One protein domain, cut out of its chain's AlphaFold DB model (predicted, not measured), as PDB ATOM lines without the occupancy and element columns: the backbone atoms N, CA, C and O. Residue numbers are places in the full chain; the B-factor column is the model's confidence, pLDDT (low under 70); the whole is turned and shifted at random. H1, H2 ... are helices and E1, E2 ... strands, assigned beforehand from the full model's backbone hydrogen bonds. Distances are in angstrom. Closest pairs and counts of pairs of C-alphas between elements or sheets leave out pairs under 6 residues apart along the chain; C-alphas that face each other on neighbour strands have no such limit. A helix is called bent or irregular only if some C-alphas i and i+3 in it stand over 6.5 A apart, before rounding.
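Overview. This is residues 13 to 115 of the 116 residues of the protein "Pyruvate dehydrogenase E1 component subunit beta" of Candidatus Hydrogenedentes bacterium ADurb.Bin101 (UniProt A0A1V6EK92). Two parallel strands, E1 and E2, lie side by side in the middle, with helix H2 over one side of the pair and helix H4 over the other. H1 and H3 lie near opposite ends of the long axis, and after H4 a long loop, residues 92 to 104, leads to H5, which lies off to one side, apart from the other named elements. The 103 printed residues include five named helices and two named strands, in the order H1 E1 H2 E2 H3 H4 H5, and the class is mostly helix. The whole is compact, with a radius of gyration of the C-alphas of 14.4 A and spans of 40 by 33 by 27 A.

Arrangement. H1, residues 13 to 22, touches no helix; it is apart from H2, residues 37 to 48, but only just, at 8.0 A. E1, residues 26 to 32, and E2, residues 58 to 62, are parallel neighbours at 22 degrees, with N 27 and O 58 at 2.9 A and N 29 and O 60 at 3.1 A, within hydrogen-bond range. E1, H2 and E2 form a strand-helix-strand unit, two parallel neighbour strands with a helix between them in the chain, and its crossover is right-handed. The closest C-alphas of E1 and H2 are those of Val 27 and Ile 38, 6.4 A apart. H3, residues 70 to 76, has one pair of C-alphas within 8 A of E2, those of Ala 62 and Tyr 76, at 5.8 A. The closest C-alphas of E2 and H4, residues 80 to 91, are those of Cys 58 and Val 86, 7.1 A apart. H5, residues 105 to 114, is apart from H4 and from E2. In H2 and H5 every O i to N i+4 pair is within hydrogen-bond range; H1 has 5 of 6, H4 7 of 8 and H3 1 of 3, with 3 of 4 O i to N i+3 pairs in H3.

Along the chain. H1 begins at C-alpha 13 (35.208, -78.652, -42.056) and is 14.6 A long. E1 measures 15.5 A, H2 16.9 A and E2 13.6 A. H3, 9.9 A long, is irregular: C-alphas 71 and 74 are 7.6 A apart. H4, 16.2 A long, is neither bent nor irregular, but only just: C-alphas 88 and 91 are 6.0 A apart. H5 measures 14.4 A and ends at C-alpha 114 (0.121, -86.255, -52.205).

Size, cuts and confidence. The two C-alphas farthest apart are those of Asp 51 and Glu 71, at 43.1 A. The printed part has no cut, and the link from H4 to H5, 13 residues, is long. The mean pLDDT of the printed part is 95.8, and no printed residue is under 70.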
ATOM      1  N   ALA A  13      34.360 -78.812 -43.239       96.75
ATOM      2  CA  ALA A  13      35.208 -78.652 -42.056       96.75
ATOM      3  C   ALA A  13      34.674 -77.632 -41.023       96.75
ATOM      4  O   ALA A  13      34.578 -77.989 -39.845       96.75
ATOM      5  N   PRO A  14      34.263 -76.398 -41.400       96.56
ATOM      6  CA  PRO A  14      33.715 -75.448 -40.427       96.56
ATOM      7  C   PRO A  14      32.378 -75.905 -39.829       96.56
ATOM      8  O   PRO A  14      32.052 -75.540 -38.700       96.56
ATOM      9  N   ILE A  15      31.607 -76.707 -40.566       97.00
ATOM     10  CA  ILE A  15      30.300 -77.201 -40.126       97.00
ATOM     11  C   ILE A  15      30.484 -78.284 -39.066       97.00
ATOM     12  O   ILE A  15      29.861 -78.208 -38.010       97.00
ATOM     13  N   VAL A  16      31.389 -79.238 -39.305       97.31
ATOM     14  CA  VAL A  16      31.715 -80.301 -38.339       97.31
ATOM     15  C   VAL A  16      32.264 -79.703 -37.040       97.31
ATOM     16  O   VAL A  16      31.768 -80.026 -35.967       97.31
ATOM     17  N   ALA A  17      33.180 -78.731 -37.122       97.56
ATOM     18  CA  ALA A  17      33.706 -78.038 -35.939       97.56
ATOM     19  C   ALA A  17      32.635 -77.249 -35.153       97.56
ATOM     20  O   ALA A  17      32.786 -76.987 -33.956       97.56
ATOM     21  N   SER A  18      31.559 -76.820 -35.819       97.62
ATOM     22  CA  SER A  18      30.400 -76.228 -35.148       97.62
ATOM     23  C   SER A  18      29.513 -77.299 -34.512       97.62
ATOM     24  O   SER A  18      29.042 -77.094 -33.394       97.62
ATOM     25  N   LEU A  19      29.299 -78.427 -35.198       97.12
ATOM     26  CA  LEU A  19      28.493 -79.551 -34.716       97.12
ATOM     27  C   LEU A  19      29.051 -80.159 -33.430       97.12
ATOM     28  O   LEU A  19      28.270 -80.415 -32.523       97.12
ATOM     29  N   GLU A  20      30.373 -80.271 -33.288       96.88
ATOM     30  CA  GLU A  20      31.021 -80.714 -32.038       96.88
ATOM     31  C   GLU A  20      30.596 -79.895 -30.804       96.88
ATOM     32  O   GLU A  20      30.681 -80.373 -29.675       96.88
ATOM     33  N   LYS A  21      30.146 -78.649 -31.002       96.88
ATOM     34  CA  LYS A  21      29.722 -77.743 -29.925       96.88
ATOM     35  C   LYS A  21      28.210 -77.718 -29.735       96.88
ATOM     36  O   LYS A  21      27.748 -77.492 -28.620       96.88
ATOM     37  N   THR A  22      27.443 -77.832 -30.821       96.81
ATOM     38  CA  THR A  22      25.987 -77.605 -30.801       96.81
ATOM     39  C   THR A  22      25.160 -78.884 -30.824       96.81
ATOM     40  O   THR A  22      23.993 -78.844 -30.426       96.81
ATOM     41  N   GLY A  23      25.731 -79.965 -31.357       97.19
ATOM     42  CA  GLY A  23      25.093 -81.258 -31.598       97.19
ATOM     43  C   GLY A  23      23.950 -81.242 -32.619       97.19
ATOM     44  O   GLY A  23      23.277 -82.240 -32.845       97.19
ATOM     45  N   ARG A  24      23.643 -80.080 -33.202       97.44
ATOM     46  CA  ARG A  24      22.386 -79.822 -33.917       97.44
ATOM     47  C   ARG A  24      22.609 -78.861 -35.068       97.44
ATOM     48  O   ARG A  24      23.387 -77.910 -34.940       97.44
ATOM     49  N   ILE A  25      21.890 -79.084 -36.165       97.94
ATOM     50  CA  ILE A  25      22.003 -78.279 -37.379       97.94
ATOM     51  C   ILE A  25      20.689 -78.230 -38.163       97.94
ATOM     52  O   ILE A  25      19.966 -79.219 -38.271       97.94
ATOM     53  N   ILE A  26      20.427 -77.058 -38.739       98.12
ATOM     54  CA  ILE A  26      19.419 -76.841 -39.775       98.12
ATOM     55  C   ILE A  26      20.176 -76.405 -41.030       98.12
ATOM     56  O   ILE A  26      20.966 -75.460 -40.968       98.12
ATOM     57  N   VAL A  27      19.948 -77.087 -42.149       97.69
ATOM     58  CA  VAL A  27      20.425 -76.670 -43.473       97.69
ATOM     59  C   VAL A  27      19.256 -76.074 -44.245       97.69
ATOM     60  O   VAL A  27      18.175 -76.661 -44.275       97.69
ATOM     61  N   ALA A  28      19.459 -74.899 -44.842       97.56
ATOM     62  CA  ALA A  28      18.383 -74.157 -45.486       97.56
ATOM     63  C   ALA A  28      18.768 -73.625 -46.870       97.56
ATOM     64  O   ALA A  28      19.941 -73.347 -47.127       97.56
ATOM     65  N   SER A  29      17.779 -73.502 -47.755       96.50
ATOM     66  CA  SER A  29      17.907 -72.906 -49.090       96.50
ATOM     67  C   SER A  29      16.551 -72.410 -49.594       96.50
ATOM     68  O   SER A  29      15.525 -72.991 -49.261       96.50
ATOM     69  N   ASP A  30      16.558 -71.400 -50.462       95.38
ATOM     70  CA  ASP A  30      15.347 -70.903 -51.132       95.38
ATOM     71  C   ASP A  30      14.869 -71.812 -52.277       95.38
ATOM     72  O   ASP A  30      13.795 -71.604 -52.838       95.38
ATOM     73  N   ALA A  31      15.648 -72.831 -52.654       95.31
ATOM     74  CA  ALA A  31      15.211 -73.830 -53.622       95.31
ATOM     75  C   ALA A  31      14.112 -74.735 -53.034       95.31
ATOM     76  O   ALA A  31      14.079 -74.970 -51.822       95.31
ATOM     77  N   CYS A  32      13.258 -75.301 -53.898       95.31
ATOM     78  CA  CYS A  32      12.290 -76.329 -53.502       95.31
ATOM     79  C   CYS A  32      12.985 -77.430 -52.703       95.31
ATOM     80  O   CYS A  32      13.997 -77.959 -53.157       95.31
ATOM     81  N   GLU A  33      12.442 -77.800 -51.546       94.69
ATOM     82  CA  GLU A  33      13.079 -78.760 -50.644       94.69
ATOM     83  C   GLU A  33      13.354 -80.102 -51.344       94.69
ATOM     84  O   GLU A  33      14.480 -80.607 -51.318       94.69
ATOM     85  N   ARG A  34      12.365 -80.643 -52.062       92.94
ATOM     86  CA  ARG A  34      12.465 -81.922 -52.768       92.94
ATOM     87  C   ARG A  34      13.514 -81.875 -53.872       92.94
ATOM     88  O   ARG A  34      13.426 -81.100 -54.817       92.94
ATOM     89  N   GLY A  35      14.464 -82.807 -53.796       91.25
ATOM     90  CA  GLY A  35      15.505 -82.975 -54.812       91.25
ATOM     91  C   GLY A  35      16.570 -81.873 -54.812       91.25
ATOM     92  O   GLY A  35      17.413 -81.844 -55.706       91.25
ATOM     93  N   SER A  36      16.559 -80.979 -53.823       94.88
ATOM     94  CA  SER A  36      17.546 -79.909 -53.690       94.88
ATOM     95  C   SER A  36      18.937 -80.397 -53.283       94.88
ATOM     96  O   SER A  36      19.123 -81.450 -52.664       94.88
ATOM     97  N   TYR A  37      19.942 -79.557 -53.545       96.25
ATOM     98  CA  TYR A  37      21.319 -79.811 -53.120       96.25
ATOM     99  C   TYR A  37      21.481 -79.867 -51.592       96.25
ATOM    100  O   TYR A  37      22.370 -80.559 -51.092       96.25
ATOM    101  N   ILE A  38      20.599 -79.215 -50.824       95.94
ATOM    102  CA  ILE A  38      20.651 -79.272 -49.356       95.94
ATOM    103  C   ILE A  38      20.390 -80.686 -48.819       95.94
ATOM    104  O   ILE A  38      20.958 -81.039 -47.787       95.94
ATOM    105  N   HIS A  39      19.671 -81.551 -49.549       96.50
ATOM    106  CA  HIS A  39      19.598 -82.978 -49.209       96.50
ATOM    107  C   HIS A  39      20.925 -83.716 -49.416       96.50
ATOM    108  O   HIS A  39      21.227 -84.639 -48.662       96.50
ATOM    109  N   THR A  40      21.746 -83.304 -50.390       97.00
ATOM    110  CA  THR A  40      23.097 -83.865 -50.565       97.00
ATOM    111  C   THR A  40      23.966 -83.513 -49.362       97.00
ATOM    112  O   THR A  40      24.578 -84.399 -48.770       97.00
ATOM    113  N   ILE A  41      23.953 -82.244 -48.942       97.25
ATOM    114  CA  ILE A  41      24.677 -81.780 -47.748       97.25
ATOM    115  C   ILE A  41      24.181 -82.520 -46.499       97.25
ATOM    116  O   ILE A  41      24.994 -83.025 -45.728       97.25
ATOM    117  N   ALA A  42      22.862 -82.637 -46.312       97.69
ATOM    118  CA  ALA A  42      22.278 -83.324 -45.163       97.69
ATOM    119  C   ALA A  42      22.651 -84.813 -45.108       97.69
ATOM    120  O   ALA A  42      23.003 -85.326 -44.044       97.69
ATOM    121  N   GLY A  43      22.628 -85.494 -46.258       97.88
ATOM    122  CA  GLY A  43      23.056 -86.884 -46.373       97.88
ATOM    123  C   GLY A  43      24.538 -87.065 -46.039       97.88
ATOM    124  O   GLY A  43      24.881 -87.960 -45.273       97.88
ATOM    125  N   GLN A  44      25.410 -86.186 -46.548       97.69
ATOM    126  CA  GLN A  44      26.844 -86.219 -46.238       97.69
ATOM    127  C   GLN A  44      27.115 -85.954 -44.753       97.69
ATOM    128  O   GLN A  44      27.849 -86.714 -44.125       97.69
ATOM    129  N   LEU A  45      26.481 -84.936 -44.162       97.88
ATOM    130  CA  LEU A  45      26.604 -84.627 -42.733       97.88
ATOM    131  C   LEU A  45      26.155 -85.794 -41.852       97.88
ATOM    132  O   LEU A  45      26.837 -86.130 -40.889       97.88
ATOM    133  N   SER A  46      25.054 -86.452 -42.222       97.62
ATOM    134  CA  SER A  46      24.563 -87.630 -41.502       97.62
ATOM    135  C   SER A  46      25.545 -88.804 -41.553       97.62
ATOM    136  O   SER A  46      25.543 -89.620 -40.643       97.62
ATOM    137  N   GLN A  47      26.389 -88.903 -42.588       97.62
ATOM    138  CA  GLN A  47      27.420 -89.943 -42.690       97.62
ATOM    139  C   GLN A  47      28.691 -89.592 -41.911       97.62
ATOM    140  O   GLN A  47      29.239 -90.451 -41.226       97.62
ATOM    141  N   ILE A  48      29.180 -88.354 -42.021       97.44
ATOM    142  CA  ILE A  48      30.486 -87.968 -41.454       97.44
ATOM    143  C   ILE A  48      30.415 -87.518 -39.991       97.44
ATOM    144  O   ILE A  48      31.441 -87.499 -39.321       97.44
ATOM    145  N   ALA A  49      29.234 -87.122 -39.510       97.06
ATOM    146  CA  ALA A  49      29.045 -86.526 -38.188       97.06
ATOM    147  C   ALA A  49      27.921 -87.200 -37.384       97.06
ATOM    148  O   ALA A  49      27.392 -86.580 -36.469       97.06
ATOM    149  N   PHE A  50      27.554 -88.449 -37.704       97.56
ATOM    150  CA  PHE A  50      26.463 -89.173 -37.032       97.56
ATOM    151  C   PHE A  50      26.582 -89.143 -35.502       97.56
ATOM    152  O   PHE A  50      25.636 -88.763 -34.822       97.56
ATOM    153  N   ASP A  51      27.767 -89.458 -34.977       97.44
ATOM    154  CA  ASP A  51      28.019 -89.519 -33.531       97.44
ATOM    155  C   ASP A  51      27.982 -88.143 -32.842       97.44
ATOM    156  O   ASP A  51      27.948 -88.067 -31.617       97.44
ATOM    157  N   LEU A  52      28.000 -87.052 -33.617       97.75
ATOM    158  CA  LEU A  52      27.897 -85.685 -33.108       97.75
ATOM    159  C   LEU A  52      26.450 -85.178 -33.076       97.75
ATOM    160  O   LEU A  52      26.214 -84.092 -32.561       97.75
ATOM    161  N   LEU A  53      25.493 -85.887 -33.682       97.75
ATOM    162  CA  LEU A  53      24.128 -85.399 -33.871       97.75
ATOM    163  C   LEU A  53      23.207 -85.816 -32.712       97.75
ATOM    164  O   LEU A  53      22.830 -86.977 -32.589       97.75
ATOM    165  N   ASP A  54      22.757 -84.838 -31.925       97.19
ATOM    166  CA  ASP A  54      21.732 -85.000 -30.879       97.19
ATOM    167  C   ASP A  54      20.297 -85.031 -31.451       97.19
ATOM    168  O   ASP A  54      19.343 -85.401 -30.767       97.19
ATOM    169  N   ALA A  55      20.127 -84.589 -32.699       96.75
ATOM    170  CA  ALA A  55      18.862 -84.513 -33.430       96.75
ATOM    171  C   ALA A  55      19.119 -84.709 -34.937       96.75
ATOM    172  O   ALA A  55      20.253 -84.523 -35.390       96.75
ATOM    173  N   PRO A  56      18.099 -85.070 -35.743       95.94
ATOM    174  CA  PRO A  56      18.277 -85.231 -37.184       95.94
ATOM    175  C   PRO A  56      18.793 -83.944 -37.840       95.94
ATOM    176  O   PRO A  56      18.459 -82.833 -37.419       95.94
ATOM    177  N   VAL A  57      19.561 -84.092 -38.926       97.81
ATOM    178  CA  VAL A  57      19.907 -82.957 -39.790       97.81
ATOM    179  C   VAL A  57      18.622 -82.432 -40.417       97.81
ATOM    180  O   VAL A  57      18.056 -83.049 -41.319       97.81
ATOM    181  N   CYS A  58      18.148 -81.297 -39.917       97.50
ATOM    182  CA  CYS A  58      16.895 -80.719 -40.367       97.50
ATOM    183  C   CYS A  58      17.111 -79.989 -41.691       97.50
ATOM    184  O   CYS A  58      17.999 -79.142 -41.802       97.50
ATOM    185  N   VAL A  59      16.282 -80.302 -42.681       97.44
ATOM    186  CA  VAL A  59      16.298 -79.665 -44.000       97.44
ATOM    187  C   VAL A  59      15.135 -78.681 -44.073       97.44
ATOM    188  O   VAL A  59      14.024 -79.001 -43.643       97.44
ATOM    189  N   LEU A  60      15.408 -77.477 -44.571       97.44
ATOM    190  CA  LEU A  60      14.422 -76.421 -44.772       97.44
ATOM    191  C   LEU A  60      14.572 -75.840 -46.181       97.44
ATOM    192  O   LEU A  60      15.512 -75.097 -46.453       97.44
ATOM    193  N   GLY A  61      13.653 -76.188 -47.074       96.50
ATOM    194  CA  GLY A  61      13.559 -75.595 -48.408       96.50
ATOM    195  C   GLY A  61      12.251 -74.842 -48.623       96.50
ATOM    196  O   GLY A  61      11.369 -74.844 -47.760       96.50
ATOM    197  N   ALA A  62      12.108 -74.233 -49.799       95.69
ATOM    198  CA  ALA A  62      10.818 -73.736 -50.263       95.69
ATOM    199  C   ALA A  62       9.838 -74.894 -50.522       95.69
ATOM    200  O   ALA A  62      10.240 -76.052 -50.702       95.69
ATOM    201  N   ALA A  63       8.543 -74.580 -50.564       91.81
ATOM    202  CA  ALA A  63       7.506 -75.559 -50.878       91.81
ATOM    203  C   ALA A  63       7.738 -76.216 -52.255       91.81
ATOM    204  O   ALA A  63       8.242 -75.579 -53.182       91.81
ATOM    205  N   ASN A  64       7.331 -77.482 -52.427       91.56
ATOM    206  CA  ASN A  64       7.515 -78.227 -53.683       91.56
ATOM    207  C   ASN A  64       6.475 -77.841 -54.744       91.56
ATOM    208  O   ASN A  64       5.701 -78.663 -55.231       91.56
ATOM    209  N   TRP A  65       6.461 -76.562 -55.092       88.12
ATOM    210  CA  TRP A  65       5.576 -75.966 -56.077       88.12
ATOM    211  C   TRP A  65       6.346 -74.987 -56.968       88.12
ATOM    212  O   TRP A  65       7.514 -74.680 -56.723       88.12
ATOM    213  N   ILE A  66       5.692 -74.512 -58.025       89.94
ATOM    214  CA  ILE A  66       6.225 -73.482 -58.920       89.94
ATOM    215  C   ILE A  66       6.350 -72.168 -58.142       89.94
ATOM    216  O   ILE A  66       5.433 -71.805 -57.406       89.94
ATOM    217  N   VAL A  67       7.459 -71.450 -58.339       92.75
ATOM    218  CA  VAL A  67       7.679 -70.135 -57.722       92.75
ATOM    219  C   VAL A  67       6.507 -69.204 -58.071       92.75
ATOM    220  O   VAL A  67       6.206 -69.036 -59.261       92.75
ATOM    221  N   PRO A  68       5.807 -68.643 -57.071       93.44
ATOM    222  CA  PRO A  68       4.651 -67.794 -57.308       93.44
ATOM    223  C   PRO A  68       5.073 -66.356 -57.672       93.44
ATOM    224  O   PRO A  68       6.262 -66.039 -57.679       93.44
ATOM    225  N   PRO A  69       4.114 -65.468 -57.992       94.88
ATOM    226  CA  PRO A  69       4.377 -64.037 -58.140       94.88
ATOM    227  C   PRO A  69       4.972 -63.408 -56.872       94.88
ATOM    228  O   PRO A  69       4.778 -63.925 -55.770       94.88
ATOM    229  N   ALA A  70       5.628 -62.255 -57.037       93.56
ATOM    230  CA  ALA A  70       6.325 -61.528 -55.972       93.56
ATOM    231  C   ALA A  70       5.444 -61.278 -54.733       93.56
ATOM    232  O   ALA A  70       5.900 -61.347 -53.597       93.56
ATOM    233  N   GLU A  71       4.149 -61.042 -54.941       94.81
ATOM    234  CA  GLU A  71       3.172 -60.770 -53.885       94.81
ATOM    235  C   GLU A  71       2.899 -61.976 -52.967       94.81
ATOM    236  O   GLU A  71       2.257 -61.824 -51.930       94.81
ATOM    237  N   MET A  72       3.349 -63.173 -53.351       93.69
ATOM    238  CA  MET A  72       3.157 -64.429 -52.620       93.69
ATOM    239  C   MET A  72       4.479 -65.073 -52.174       93.69
ATOM    240  O   MET A  72       4.462 -66.187 -51.648       93.69
ATOM    241  N   GLU A  73       5.616 -64.398 -52.358       92.75
ATOM    242  CA  GLU A  73       6.942 -64.922 -52.001       92.75
ATOM    243  C   GLU A  73       7.066 -65.253 -50.509       92.75
ATOM    244  O   GLU A  73       7.593 -66.312 -50.161       92.75
ATOM    245  N   ASP A  74       6.492 -64.417 -49.638       92.38
ATOM    246  CA  ASP A  74       6.518 -64.607 -48.180       92.38
ATOM    247  C   ASP A  74       5.859 -65.921 -47.732       92.38
ATOM    248  O   ASP A  74       6.213 -66.484 -46.695       92.38
ATOM    249  N   ALA A  75       4.898 -66.421 -48.513       90.69
ATOM    250  CA  ALA A  75       4.216 -67.683 -48.246       90.69
ATOM    251  C   ALA A  75       4.940 -68.901 -48.849       90.69
ATOM    252  O   ALA A  75       4.603 -70.035 -48.512       90.69
ATOM    253  N   TYR A  76       5.899 -68.681 -49.752       93.81
ATOM    254  CA  TYR A  76       6.572 -69.736 -50.511       93.81
ATOM    255  C   TYR A  76       7.992 -70.016 -50.020       93.81
ATOM    256  O   TYR A  76       8.359 -71.180 -49.829       93.81
ATOM    257  N   PHE A  77       8.791 -68.965 -49.825       95.81
ATOM    258  CA  PHE A  77      10.173 -69.096 -49.379       95.81
ATOM    259  C   PHE A  77      10.263 -69.291 -47.864       95.81
ATOM    260  O   PHE A  77       9.402 -68.802 -47.126       95.81
ATOM    261  N   PRO A  78      11.321 -69.961 -47.374       96.19
ATOM    262  CA  PRO A  78      11.597 -70.039 -45.948       96.19
ATOM    263  C   PRO A  78      11.662 -68.655 -45.297       96.19
ATOM    264  O   PRO A  78      12.418 -67.780 -45.710       96.19
ATOM    265  N   GLN A  79      10.903 -68.485 -44.222       96.75
ATOM    266  CA  GLN A  79      10.851 -67.255 -43.440       96.75
ATOM    267  C   GLN A  79      11.623 -67.414 -42.125       96.75
ATOM    268  O   GLN A  79      11.899 -68.538 -41.695       96.75
ATOM    269  N   PRO A  80      11.932 -66.320 -41.398       96.12
ATOM    270  CA  PRO A  80      12.575 -66.415 -40.088       96.12
ATOM    271  C   PRO A  80      11.825 -67.325 -39.104       96.12
ATOM    272  O   PRO A  80      12.451 -68.080 -38.360       96.12
ATOM    273  N   PHE A  81      10.486 -67.308 -39.131       96.75
ATOM    274  CA  PHE A  81       9.677 -68.203 -38.301       96.75
ATOM    275  C   PHE A  81       9.830 -69.674 -38.710       96.75
ATOM    276  O   PHE A  81       9.763 -70.542 -37.849       96.75
ATOM    277  N   SER A  82      10.118 -69.976 -39.982       97.25
ATOM    278  CA  SER A  82      10.276 -71.352 -40.463       97.25
ATOM    279  C   SER A  82      11.441 -72.065 -39.770       97.25
ATOM    280  O   SER A  82      11.357 -73.258 -39.492       97.25
ATOM    281  N   PHE A  83      12.510 -71.344 -39.413       97.50
ATOM    282  CA  PHE A  83      13.619 -71.898 -38.625       97.50
ATOM    283  C   PHE A  83      13.205 -72.235 -37.188       97.50
ATOM    284  O   PHE A  83      13.632 -73.256 -36.647       97.50
ATOM    285  N   LEU A  84      12.370 -71.392 -36.575       97.75
ATOM    286  CA  LEU A  84      11.834 -71.630 -35.235       97.75
ATOM    287  C   LEU A  84      10.857 -72.808 -35.240       97.75
ATOM    288  O   LEU A  84      10.918 -73.644 -34.343       97.75
ATOM    289  N   ASP A  85      10.029 -72.920 -36.277       97.81
ATOM    290  CA  ASP A  85       9.112 -74.039 -36.490       97.81
ATOM    291  C   ASP A  85       9.858 -75.361 -36.643       97.81
ATOM    292  O   ASP A  85       9.505 -76.340 -35.983       97.81
ATOM    293  N   VAL A  86      10.912 -75.388 -37.468       97.75
ATOM    294  CA  VAL A  86      11.795 -76.554 -37.619       97.75
ATOM    295  C   VAL A  86      12.423 -76.921 -36.281       97.75
ATOM    296  O   VAL A  86      12.337 -78.074 -35.862       97.75
ATOM    297  N   TYR A  87      13.021 -75.950 -35.588       97.62
ATOM    298  CA  TYR A  87      13.662 -76.205 -34.304       97.62
ATOM    299  C   TYR A  87      12.659 -76.751 -33.280       97.62
ATOM    300  O   TYR A  87      12.907 -77.788 -32.670       97.62
ATOM    301  N   HIS A  88      11.503 -76.100 -33.131       98.00
ATOM    302  CA  HIS A  88      10.473 -76.486 -32.170       98.00
ATOM    303  C   HIS A  88       9.921 -77.892 -32.438       98.00
ATOM    304  O   HIS A  88       9.719 -78.655 -31.496       98.00
ATOM    305  N   GLN A  89       9.671 -78.235 -33.706       97.50
ATOM    306  CA  GLN A  89       8.971 -79.470 -34.079       97.50
ATOM    307  C   GLN A  89       9.896 -80.671 -34.310       97.50
ATOM    308  O   GLN A  89       9.445 -81.803 -34.154       97.50
ATOM    309  N   GLN A  90      11.165 -80.453 -34.680       96.75
ATOM    310  CA  GLN A  90      12.092 -81.535 -35.056       96.75
ATOM    311  C   GLN A  90      13.306 -81.669 -34.131       96.75
ATOM    312  O   GLN A  90      13.927 -82.730 -34.108       96.75
ATOM    313  N   ILE A  91      13.658 -80.619 -33.381       96.81
ATOM    314  CA  ILE A  91      14.869 -80.598 -32.553       96.81
ATOM    315  C   ILE A  91      14.513 -80.568 -31.068       96.81
ATOM    316  O   ILE A  91      14.823 -81.499 -30.329       96.81
ATOM    317  N   GLN A  92      13.903 -79.479 -30.606       96.19
ATOM    318  CA  GLN A  92      13.554 -79.291 -29.206       96.19
ATOM    319  C   GLN A  92      12.417 -78.266 -29.076       96.19
ATOM    320  O   GLN A  92      12.567 -77.141 -29.558       96.19
ATOM    321  N   PRO A  93      11.330 -78.586 -28.347       96.38
ATOM    322  CA  PRO A  93      10.244 -77.644 -28.112       96.38
ATOM    323  C   PRO A  93      10.721 -76.358 -27.431       96.38
ATOM    324  O   PRO A  93      11.401 -76.378 -26.401       96.38
ATOM    325  N   LEU A  94      10.322 -75.226 -28.003       96.88
ATOM    326  CA  LEU A  94      10.528 -73.891 -27.443       96.88
ATOM    327  C   LEU A  94       9.374 -73.535 -26.483       96.88
ATOM    328  O   LEU A  94       8.214 -73.577 -26.905       96.88
ATOM    329  N   PRO A  95       9.649 -73.172 -25.212       97.25
ATOM    330  CA  PRO A  95       8.608 -72.810 -24.251       97.25
ATOM    331  C   PRO A  95       7.769 -71.617 -24.722       97.25
ATOM    332  O   PRO A  95       8.311 -70.565 -25.051       97.25
ATOM    333  N   GLY A  96       6.442 -71.774 -24.727       96.31
ATOM    334  CA  GLY A  96       5.509 -70.707 -25.111       96.31
ATOM    335  C   GLY A  96       5.498 -70.360 -26.603       96.31
ATOM    336  O   GLY A  96       4.895 -69.357 -26.977       96.31
ATOM    337  N   TYR A  97       6.151 -71.159 -27.451       97.69
ATOM    338  CA  TYR A  97       6.139 -70.972 -28.898       97.69
ATOM    339  C   TYR A  97       5.049 -71.824 -29.551       97.69
ATOM    340  O   TYR A  97       4.974 -73.026 -29.303       97.69
ATOM    341  N   THR A  98       4.250 -71.198 -30.414       97.31
ATOM    342  CA  THR A  98       3.262 -71.879 -31.257       97.31
ATOM    343  C   THR A  98       3.748 -71.823 -32.700       97.31
ATOM    344  O   THR A  98       3.942 -70.711 -33.200       97.31
ATOM    345  N   PRO A  99       3.938 -72.975 -33.367       97.00
ATOM    346  CA  PRO A  99       4.412 -72.982 -34.738       97.00
ATOM    347  C   PRO A  99       3.474 -72.283 -35.722       97.00
ATOM    348  O   PRO A  99       2.253 -72.355 -35.571       97.00
ATOM    349  N   VAL A 100       4.045 -71.636 -36.741       96.44
ATOM    350  CA  VAL A 100       3.278 -70.985 -37.818       96.44
ATOM    351  C   VAL A 100       2.958 -71.985 -38.926       96.44
ATOM    352  O   VAL A 100       1.823 -72.040 -39.396       96.44
ATOM    353  N   ILE A 101       3.942 -72.798 -39.322       93.94
ATOM    354  CA  ILE A 101       3.779 -73.903 -40.269       93.94
ATOM    355  C   ILE A 101       3.994 -75.255 -39.592       93.94
ATOM    356  O   ILE A 101       4.845 -75.425 -38.716       93.94
ATOM    357  N   THR A 102       3.240 -76.257 -40.036       94.25
ATOM    358  CA  THR A 102       3.364 -77.633 -39.546       94.25
ATOM    359  C   THR A 102       4.527 -78.336 -40.242       94.25
ATOM    360  O   THR A 102       4.602 -78.377 -41.465       94.25
ATOM    361  N   ARG A 103       5.432 -78.928 -39.462       93.44
ATOM    362  CA  ARG A 103       6.553 -79.762 -39.930       93.44
ATOM    363  C   ARG A 103       6.694 -81.007 -39.056       93.44
ATOM    364  O   ARG A 103       7.760 -81.301 -38.519       93.44
ATOM    365  N   THR A 104       5.576 -81.703 -38.870       94.56
ATOM    366  CA  THR A 104       5.502 -82.940 -38.085       94.56
ATOM    367  C   THR A 104       5.752 -84.168 -38.969       94.56
ATOM    368  O   THR A 104       5.553 -84.099 -40.183       94.56
ATOM    369  N   PRO A 105       6.120 -85.329 -38.393       94.69
ATOM    370  CA  PRO A 105       6.276 -86.561 -39.167       94.69
ATOM    371  C   PRO A 105       5.020 -86.957 -39.956       94.69
ATOM    372  O   PRO A 105       5.136 -87.425 -41.084       94.69
ATOM    373  N   GLY A 106       3.828 -86.744 -39.385       96.25
ATOM    374  CA  GLY A 106       2.560 -87.026 -40.064       96.25
ATOM    375  C   GLY A 106       2.346 -86.130 -41.283       96.25
ATOM    376  O   GLY A 106       1.997 -86.630 -42.348       96.25
ATOM    377  N   GLU A 107       2.644 -84.836 -41.152       94.38
ATOM    378  CA  GLU A 107       2.565 -83.886 -42.267       94.38
ATOM    379  C   GLU A 107       3.512 -84.287 -43.402       94.38
ATOM    380  O   GLU A 107       3.104 -84.355 -44.558       94.38
ATOM    381  N   PHE A 108       4.758 -84.652 -43.081       93.69
ATOM    382  CA  PHE A 108       5.698 -85.123 -44.098       93.69
ATOM    383  C   PHE A 108       5.188 -86.358 -44.844       93.69
ATOM    384  O   PHE A 108       5.341 -86.429 -46.063       93.69
ATOM    385  N   MET A 109       4.585 -87.326 -44.148       95.69
ATOM    386  CA  MET A 109       4.034 -88.523 -44.789       95.69
ATOM    387  C   MET A 109       2.876 -88.181 -45.734       95.69
ATOM    388  O   MET A 109       2.840 -88.694 -46.853       95.69
ATOM    389  N   GLU A 110       1.960 -87.303 -45.318       95.81
ATOM    390  CA  GLU A 110       0.811 -86.912 -46.139       95.81
ATOM    391  C   GLU A 110       1.217 -86.061 -47.349       95.81
ATOM    392  O   GLU A 110       0.766 -86.344 -48.461       95.81
ATOM    393  N   LEU A 111       2.128 -85.096 -47.182       93.00
ATOM    394  CA  LEU A 111       2.646 -84.290 -48.293       93.00
ATOM    395  C   LEU A 111       3.338 -85.170 -49.342       93.00
ATOM    396  O   LEU A 111       2.976 -85.143 -50.522       93.00
ATOM    397  N   ASN A 112       4.236 -86.062 -48.907       92.44
ATOM    398  CA  ASN A 112       4.921 -86.981 -49.819       92.44
ATOM    399  C   ASN A 112       3.938 -87.902 -50.554       92.44
ATOM    400  O   ASN A 112       4.089 -88.131 -51.755       92.44
ATOM    401  N   LYS A 113       2.908 -88.402 -49.865       95.25
ATOM    402  CA  LYS A 113       1.846 -89.217 -50.472       95.25
ATOM    403  C   LYS A 113       1.031 -88.436 -51.507       95.25
ATOM    404  O   LYS A 113       0.641 -89.009 -52.523       95.25
ATOM    405  N   ALA A 114       0.790 -87.151 -51.269       93.50
ATOM    406  CA  ALA A 114       0.121 -86.255 -52.205       93.50
ATOM    407  C   ALA A 114       1.037 -85.775 -53.349       93.50
ATOM    408  O   ALA A 114       0.564 -85.131 -54.284       93.50
ATOM    409  N   GLY A 115       2.332 -86.101 -53.309       88.69
ATOM    410  CA  GLY A 115       3.296 -85.651 -54.306       88.69
ATOM    411  C   GLY A 115       3.691 -84.182 -54.148       88.69
ATOM    412  O   GLY A 115       4.235 -83.613 -55.093       88.69
TER     413      GLY A 115